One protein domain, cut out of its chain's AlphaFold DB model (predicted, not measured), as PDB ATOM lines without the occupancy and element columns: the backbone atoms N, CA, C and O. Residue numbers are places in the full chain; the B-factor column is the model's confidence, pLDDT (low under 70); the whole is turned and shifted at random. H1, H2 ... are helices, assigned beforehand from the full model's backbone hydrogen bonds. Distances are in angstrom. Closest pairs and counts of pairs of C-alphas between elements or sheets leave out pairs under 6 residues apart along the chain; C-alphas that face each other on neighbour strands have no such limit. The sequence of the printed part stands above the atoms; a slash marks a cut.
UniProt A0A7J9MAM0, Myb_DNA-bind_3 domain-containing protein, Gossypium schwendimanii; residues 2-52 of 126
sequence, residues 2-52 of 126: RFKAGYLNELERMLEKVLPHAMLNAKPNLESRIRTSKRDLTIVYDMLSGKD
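AT A GLANCE: This is residues 2 to 52 of the 126 residues of the protein "Myb_DNA-bind_3 domain-containing protein" of Gossypium schwendimanii (UniProt A0A7J9MAM0). Two helices make an L: a short helix H1, with its residues 8 to 12, meets residues 26 to 31 of a long helix H2 at a corner, and residues 35 to 52, of which 35 to 49 belong to H2, stick out as a free arm that makes the length. The printed part has 51 residues, with H1 then H2 along the chain and no named strand; the class is all helix. It is only just loose, close to extended, with a radius of gyration of the C-alphas of 14.4 A and spans of 47 by 22 by 17 A.

IN THESE COORDINATES: H1 is residues 7 to 18, beginning at C-alpha 7 (123.505, 136.181, 189.652). H2 is residues 26 to 49, 31.5 A from first to last C-alpha, ending at C-alpha 49 (138.461, 125.601, 211.216).

HOW THE PARTS SIT: H1, with residues 8 to 12 alone, touches residues 26 to 31 of H2; the closest C-alphas, of Leu 8 and Ala 26, are 5.2 A apart. Their lines are about perpendicular, at 76 degrees. In H1 every O i to N i+4 pair is within hydrogen-bond range; in H2, 18 of 20 are.

THE WHOLE: The C-alphas farthest apart, of His 21 and Asp 52, are 47.5 A apart. The printed part has no cut, and the link H1 to H2 is short. Residues 17 to 22 and 35 to 52 stand free. Mean pLDDT of the printed part is 83.3; residues 2, 51 and 52 are under 70.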
ATOM      1  N   ARG A   2     132.808 136.873 196.195       62.84
ATOM      2  CA  ARG A   2     131.949 137.843 195.478       62.84
ATOM      3  C   ARG A   2     131.288 137.151 194.280       62.84
ATOM      4  O   ARG A   2     131.987 136.513 193.500       62.84
ATOM      5  N   PHE A   3     129.965 137.262 194.154       76.75
ATOM      6  CA  PHE A   3     129.225 136.737 193.000       76.75
ATOM      7  C   PHE A   3     129.287 137.713 191.820       76.75
ATOM      8  O   PHE A   3     129.464 138.916 192.016       76.75
ATOM      9  N   LYS A   4     129.125 137.192 190.598       85.25
ATOM     10  CA  LYS A   4     129.000 138.012 189.384       85.25
ATOM     11  C   LYS A   4     127.715 138.849 189.429       85.25
ATOM     12  O   LYS A   4     126.712 138.432 190.015       85.25
ATOM     13  N   ALA A   5     127.740 140.016 188.787       82.50
ATOM     14  CA  ALA A   5     126.552 140.846 188.617       82.50
ATOM     15  C   ALA A   5     125.450 140.065 187.875       82.50
ATOM     16  O   ALA A   5     125.742 139.302 186.958       82.50
ATOM     17  N   GLY A   6     124.196 140.228 188.305       85.50
ATOM     18  CA  GLY A   6     123.043 139.524 187.727       85.50
ATOM     19  C   GLY A   6     122.801 138.096 188.239       85.50
ATOM     20  O   GLY A   6     121.783 137.513 187.886       85.50
ATOM     21  N   TYR A   7     123.660 137.545 189.111       89.62
ATOM     22  CA  TYR A   7     123.505 136.181 189.652       89.62
ATOM     23  C   TYR A   7     122.131 135.918 190.295       89.62
ATOM     24  O   TYR A   7     121.550 134.858 190.084       89.62
ATOM     25  N   LEU A   8     121.590 136.885 191.046       87.62
ATOM     26  CA  LEU A   8     120.285 136.738 191.704       87.62
ATOM     27  C   LEU A   8     119.132 136.587 190.704       87.62
ATOM     28  O   LEU A   8     118.252 135.762 190.925       87.62
ATOM     29  N   ASN A   9     119.170 137.333 189.598       89.81
ATOM     30  CA  ASN A   9     118.132 137.282 188.566       89.81
ATOM     31  C   ASN A   9     118.191 135.957 187.793       89.81
ATOM     32  O   ASN A   9     117.167 135.405 187.402       89.81
ATOM     33  N   GLU A  10     119.395 135.416 187.587       91.31
ATOM     34  CA  GLU A  10     119.545 134.095 186.974       91.31
ATOM     35  C   GLU A  10     119.021 132.987 187.900       91.31
ATOM     36  O   GLU A  10     118.327 132.085 187.436       91.31
ATOM     37  N   LEU A  11     119.285 133.080 189.210       88.62
ATOM     38  CA  LEU A  11     118.728 132.149 190.194       88.62
ATOM     39  C   LEU A  11     117.201 132.197 190.256       88.62
ATOM     40  O   LEU A  11     116.571 131.145 190.286       88.62
ATOM     41  N   GLU A  12     116.615 133.394 190.266       90.06
ATOM     42  CA  GLU A  12     115.165 133.597 190.188       90.06
ATOM     43  C   GLU A  12     114.589 132.907 188.947       90.06
ATOM     44  O   GLU A  12     113.681 132.089 189.062       90.06
ATOM     45  N   ARG A  13     115.201 133.108 187.773       91.06
ATOM     46  CA  ARG A  13     114.788 132.449 186.524       91.06
ATOM     47  C   ARG A  13     114.898 130.922 186.580       91.06
ATOM     48  O   ARG A  13     114.079 130.223 185.985       91.06
ATOM     49  N   MET A  14     115.934 130.384 187.223       90.94
ATOM     50  CA  MET A  14     116.095 128.937 187.395       90.94
ATOM     51  C   MET A  14     115.048 128.366 188.354       90.94
ATOM     52  O   MET A  14     114.482 127.312 188.073       90.94
ATOM     53  N   LEU A  15     114.778 129.061 189.460       87.06
ATOM     54  CA  LEU A  15     113.776 128.653 190.440       87.06
ATOM     55  C   LEU A  15     112.368 128.719 189.868       87.06
ATOM     56  O   LEU A  15     111.616 127.783 190.090       87.06
ATOM     57  N   GLU A  16     112.049 129.724 189.060       88.62
ATOM     58  CA  GLU A  16     110.767 129.804 188.354       88.62
ATOM     59  C   GLU A  16     110.548 128.590 187.437       88.62
ATOM     60  O   GLU A  16     109.446 128.071 187.319       88.62
ATOM     61  N   LYS A  17     111.609 128.054 186.821       89.19
ATOM     62  CA  LYS A  17     111.491 126.839 185.994       89.19
ATOM     63  C   LYS A  17     111.245 125.575 186.814       89.19
ATOM     64  O   LYS A  17     110.541 124.686 186.348       89.19
ATOM     65  N   VAL A  18     111.877 125.458 187.981       90.00
ATOM     66  CA  VAL A  18     111.788 124.256 188.831       90.00
ATOM     67  C   VAL A  18     110.550 124.303 189.733       90.00
ATOM     68  O   VAL A  18     109.973 123.265 190.036       90.00
ATOM     69  N   LEU A  19     110.134 125.502 190.141       86.94
ATOM     70  CA  LEU A  19     109.056 125.794 191.085       86.94
ATOM     71  C   LEU A  19     108.210 126.992 190.588       86.94
ATOM     72  O   LEU A  19     108.222 128.050 191.223       86.94
ATOM     73  N   PRO A  20     107.442 126.838 189.490       76.88
ATOM     74  CA  PRO A  20     106.775 127.937 188.761       76.88
ATOM     75  C   PRO A  20     105.658 128.688 189.502       76.88
ATOM     76  O   PRO A  20     104.938 129.477 188.908       76.88
ATOM     77  N   HIS A  21     105.456 128.422 190.790       81.88
ATOM     78  CA  HIS A  21     104.417 129.064 191.602       81.88
ATOM     79  C   HIS A  21     104.924 129.425 193.002       81.88
ATOM     80  O   HIS A  21     104.143 129.792 193.872       81.88
ATOM     81  N   ALA A  22     106.235 129.327 193.242       79.12
ATOM     82  CA  ALA A  22     106.806 129.602 194.558       79.12
ATOM     83  C   ALA A  22     106.905 131.108 194.874       79.12
ATOM     84  O   ALA A  22     107.232 131.464 196.002       79.12
ATOM     85  N   MET A  23     106.651 131.985 193.890       83.00
ATOM     86  CA  MET A  23     106.701 133.451 194.027       83.00
ATOM     87  C   MET A  23     108.031 133.958 194.633       83.00
ATOM     88  O   MET A  23     108.080 134.936 195.384       83.00
ATOM     89  N   LEU A  24     109.140 133.277 194.316       82.62
ATOM     90  CA  LEU A  24     110.465 133.538 194.883       82.62
ATOM     91  C   LEU A  24     111.232 134.592 194.080       82.62
ATOM     92  O   LEU A  24     112.082 134.267 193.254       82.62
ATOM     93  N   ASN A  25     110.992 135.862 194.393       84.81
ATOM     94  CA  ASN A  25     111.691 136.952 193.708       84.81
ATOM     95  C   ASN A  25     113.175 137.082 194.104       84.81
ATOM     96  O   ASN A  25     113.532 136.886 195.275       84.81
ATOM     97  N   ALA A  26     114.029 137.534 193.178       83.75
ATOM     98  CA  ALA A  26     115.453 137.807 193.434       83.75
ATOM     99  C   ALA A  26     115.660 138.718 194.654       83.75
ATOM    100  O   ALA A  26     116.520 138.466 195.507       83.75
ATOM    101  N   LYS A  27     114.816 139.747 194.765       82.31
ATOM    102  CA  LYS A  27     114.681 140.599 195.945       82.31
ATOM    103  C   LYS A  27     113.211 140.661 196.368       82.31
ATOM    104  O   LYS A  27     112.352 140.777 195.500       82.31
ATOM    105  N   PRO A  28     112.905 140.619 197.676       79.12
ATOM    106  CA  PRO A  28     113.828 140.467 198.808       79.12
ATOM    107  C   PRO A  28     114.175 138.996 199.134       79.12
ATOM    108  O   PRO A  28     115.045 138.738 199.972       79.12
ATOM    109  N   ASN A  29     113.507 138.025 198.497       81.94
ATOM    110  CA  ASN A  29     113.476 136.636 198.965       81.94
ATOM    111  C   ASN A  29     114.834 135.935 198.833       81.94
ATOM    112  O   ASN A  29     115.383 135.459 199.826       81.94
ATOM    113  N   LEU A  30     115.422 135.899 197.633       85.06
ATOM    114  CA  LEU A  30     116.696 135.194 197.435       85.06
ATOM    115  C   LEU A  30     117.863 135.914 198.115       85.06
ATOM    116  O   LEU A  30     118.725 135.274 198.717       85.06
ATOM    117  N   GLU A  31     117.871 137.247 198.070       84.12
ATOM    118  CA  GLU A  31     118.884 138.067 198.736       84.12
ATOM    119  C   GLU A  31     118.924 137.827 200.253       84.12
ATOM    120  O   GLU A  31     120.000 137.595 200.813       84.12
ATOM    121  N   SER A  32     117.764 137.834 200.918       83.19
ATOM    122  CA  SER A  32     117.687 137.604 202.365       83.19
ATOM    123  C   SER A  32     118.149 136.194 202.746       83.19
ATOM    124  O   SER A  32     118.937 136.047 203.683       83.19
ATOM    125  N   ARG A  33     117.761 135.172 201.970       84.38
ATOM    126  CA  ARG A  33     118.188 133.783 202.184       84.38
ATOM    127  C   ARG A  33     119.688 133.604 201.995       84.38
ATOM    128  O   ARG A  33     120.334 133.041 202.868       84.38
ATOM    129  N   ILE A  34     120.267 134.143 200.922       85.81
ATOM    130  CA  ILE A  34     121.719 134.079 200.690       85.81
ATOM    131  C   ILE A  34     122.480 134.791 201.811       85.81
ATOM    132  O   ILE A  34     123.539 134.322 202.228       85.81
ATOM    133  N   ARG A  35     121.961 135.916 202.315       85.19
ATOM    134  CA  ARG A  35     122.567 136.627 203.447       85.19
ATOM    135  C   ARG A  35     122.566 135.776 204.715       85.19
ATOM    136  O   ARG A  35     123.568 135.769 205.423       85.19
ATOM    137  N   THR A  36     121.469 135.086 205.012       84.00
ATOM    138  CA  THR A  36     121.387 134.179 206.165       84.00
ATOM    139  C   THR A  36     122.291 132.968 205.976       84.00
ATOM    140  O   THR A  36     123.184 132.778 206.788       84.00
ATOM    141  N   SER A  37     122.213 132.272 204.838       83.12
ATOM    142  CA  SER A  37     123.081 131.121 204.562       83.12
ATOM    143  C   SER A  37     124.570 131.461 204.617       83.12
ATOM    144  O   SER A  37     125.360 130.645 205.067       83.12
ATOM    145  N   LYS A  38     124.986 132.662 204.194       82.94
ATOM    146  CA  LYS A  38     126.381 133.102 204.354       82.94
ATOM    147  C   LYS A  38     126.798 133.213 205.817       82.94
ATOM    148  O   LYS A  38     127.910 132.815 206.128       82.94
ATOM    149  N   ARG A  39     125.937 133.766 206.677       85.62
ATOM    150  CA  ARG A  39     126.214 133.878 208.116       85.62
ATOM    151  C   ARG A  39     126.339 132.493 208.740       85.62
ATOM    152  O   ARG A  39     127.340 132.219 209.386       85.62
ATOM    153  N   ASP A  40     125.387 131.612 208.453       83.25
ATOM    154  CA  ASP A  40     125.373 130.256 209.006       83.25
ATOM    155  C   ASP A  40     126.585 129.439 208.532       83.25
ATOM    156  O   ASP A  40     127.225 128.749 209.320       83.25
ATOM    157  N   LEU A  41     126.959 129.558 207.251       84.31
ATOM    158  CA  LEU A  41     128.152 128.900 206.710       84.31
ATOM    159  C   LEU A  41     129.452 129.447 207.302       84.31
ATOM    160  O   LEU A  41     130.396 128.678 207.443       84.31
ATOM    161  N   THR A  42     129.518 130.738 207.640       84.75
ATOM    162  CA  THR A  42     130.665 131.288 208.376       84.75
ATOM    163  C   THR A  42     130.774 130.637 209.751       84.75
ATOM    164  O   THR A  42     131.846 130.153 210.080       84.75
ATOM    165  N   ILE A  43     129.669 130.514 210.494       84.00
ATOM    166  CA  ILE A  43     129.661 129.864 211.817       84.00
ATOM    167  C   ILE A  43     130.136 128.410 211.712       84.00
ATOM    168  O   ILE A  43     131.023 127.988 212.445       84.00
ATOM    169  N   VAL A  44     129.589 127.645 210.762       85.88
ATOM    170  CA  VAL A  44     130.011 126.254 210.530       85.88
ATOM    171  C   VAL A  44     131.486 126.178 210.138       85.88
ATOM    172  O   VAL A  44     132.201 125.287 210.590       85.88
ATOM    173  N   TYR A  45     131.959 127.096 209.297       84.81
ATOM    174  CA  TYR A  45     133.363 127.140 208.906       84.81
ATOM    175  C   TYR A  45     134.274 127.425 210.101       84.81
ATOM    176  O   TYR A  45     135.291 126.750 210.241       84.81
ATOM    177  N   ASP A  46     133.899 128.368 210.963       83.81
ATOM    178  CA  ASP A  46     134.648 128.717 212.170       83.81
ATOM    179  C   ASP A  46     134.659 127.546 213.162       83.81
ATOM    180  O   ASP A  46     135.716 127.203 213.687       83.81
ATOM    181  N   MET A  47     133.526 126.849 213.325       85.00
ATOM    182  CA  MET A  47     133.443 125.619 214.121       85.00
ATOM    183  C   MET A  47     134.391 124.536 213.617       85.00
ATOM    184  O   MET A  47     134.968 123.850 214.445       85.00
ATOM    185  N   LEU A  48     134.539 124.369 212.297       85.38
ATOM    186  CA  LEU A  48     135.371 123.327 211.671       85.38
ATOM    187  C   LEU A  48     136.844 123.727 211.485       85.38
ATOM    188  O   LEU A  48     137.702 122.870 211.279       85.38
ATOM    189  N   SER A  49     137.130 125.029 211.476       80.75
ATOM    190  CA  SER A  49     138.461 125.601 211.216       80.75
ATOM    191  C   SER A  49     139.048 126.278 212.453       80.75
ATOM    192  O   SER A  49     140.053 126.986 212.348       80.75
ATOM    193  N   GLY A  50     138.402 126.092 213.606       73.56
ATOM    194  CA  GLY A  50     138.763 126.710 214.872       73.56
ATOM    195  C   GLY A  50     140.205 126.417 215.279       73.56
ATOM    196  O   GLY A  50     140.831 125.449 214.832       73.56
ATOM    197  N   LYS A  51     140.737 127.291 216.140       63.47
ATOM    198  CA  LYS A  51     142.106 127.210 216.654       63.47
ATOM    199  C   LYS A  51     142.354 125.816 217.254       63.47
ATOM    200  O   LYS A  51     141.521 125.310 217.994       63.47
ATOM    201  N   ASP A  52     143.485 125.213 216.888       58.47
ATOM    202  CA  ASP A  52     143.951 123.888 217.331       58.47
ATOM    203  C   ASP A  52     143.207 122.659 216.774       58.47
ATOM    204  O   ASP A  52     143.120 121.634 217.445       58.47
TER     205      ASP A  52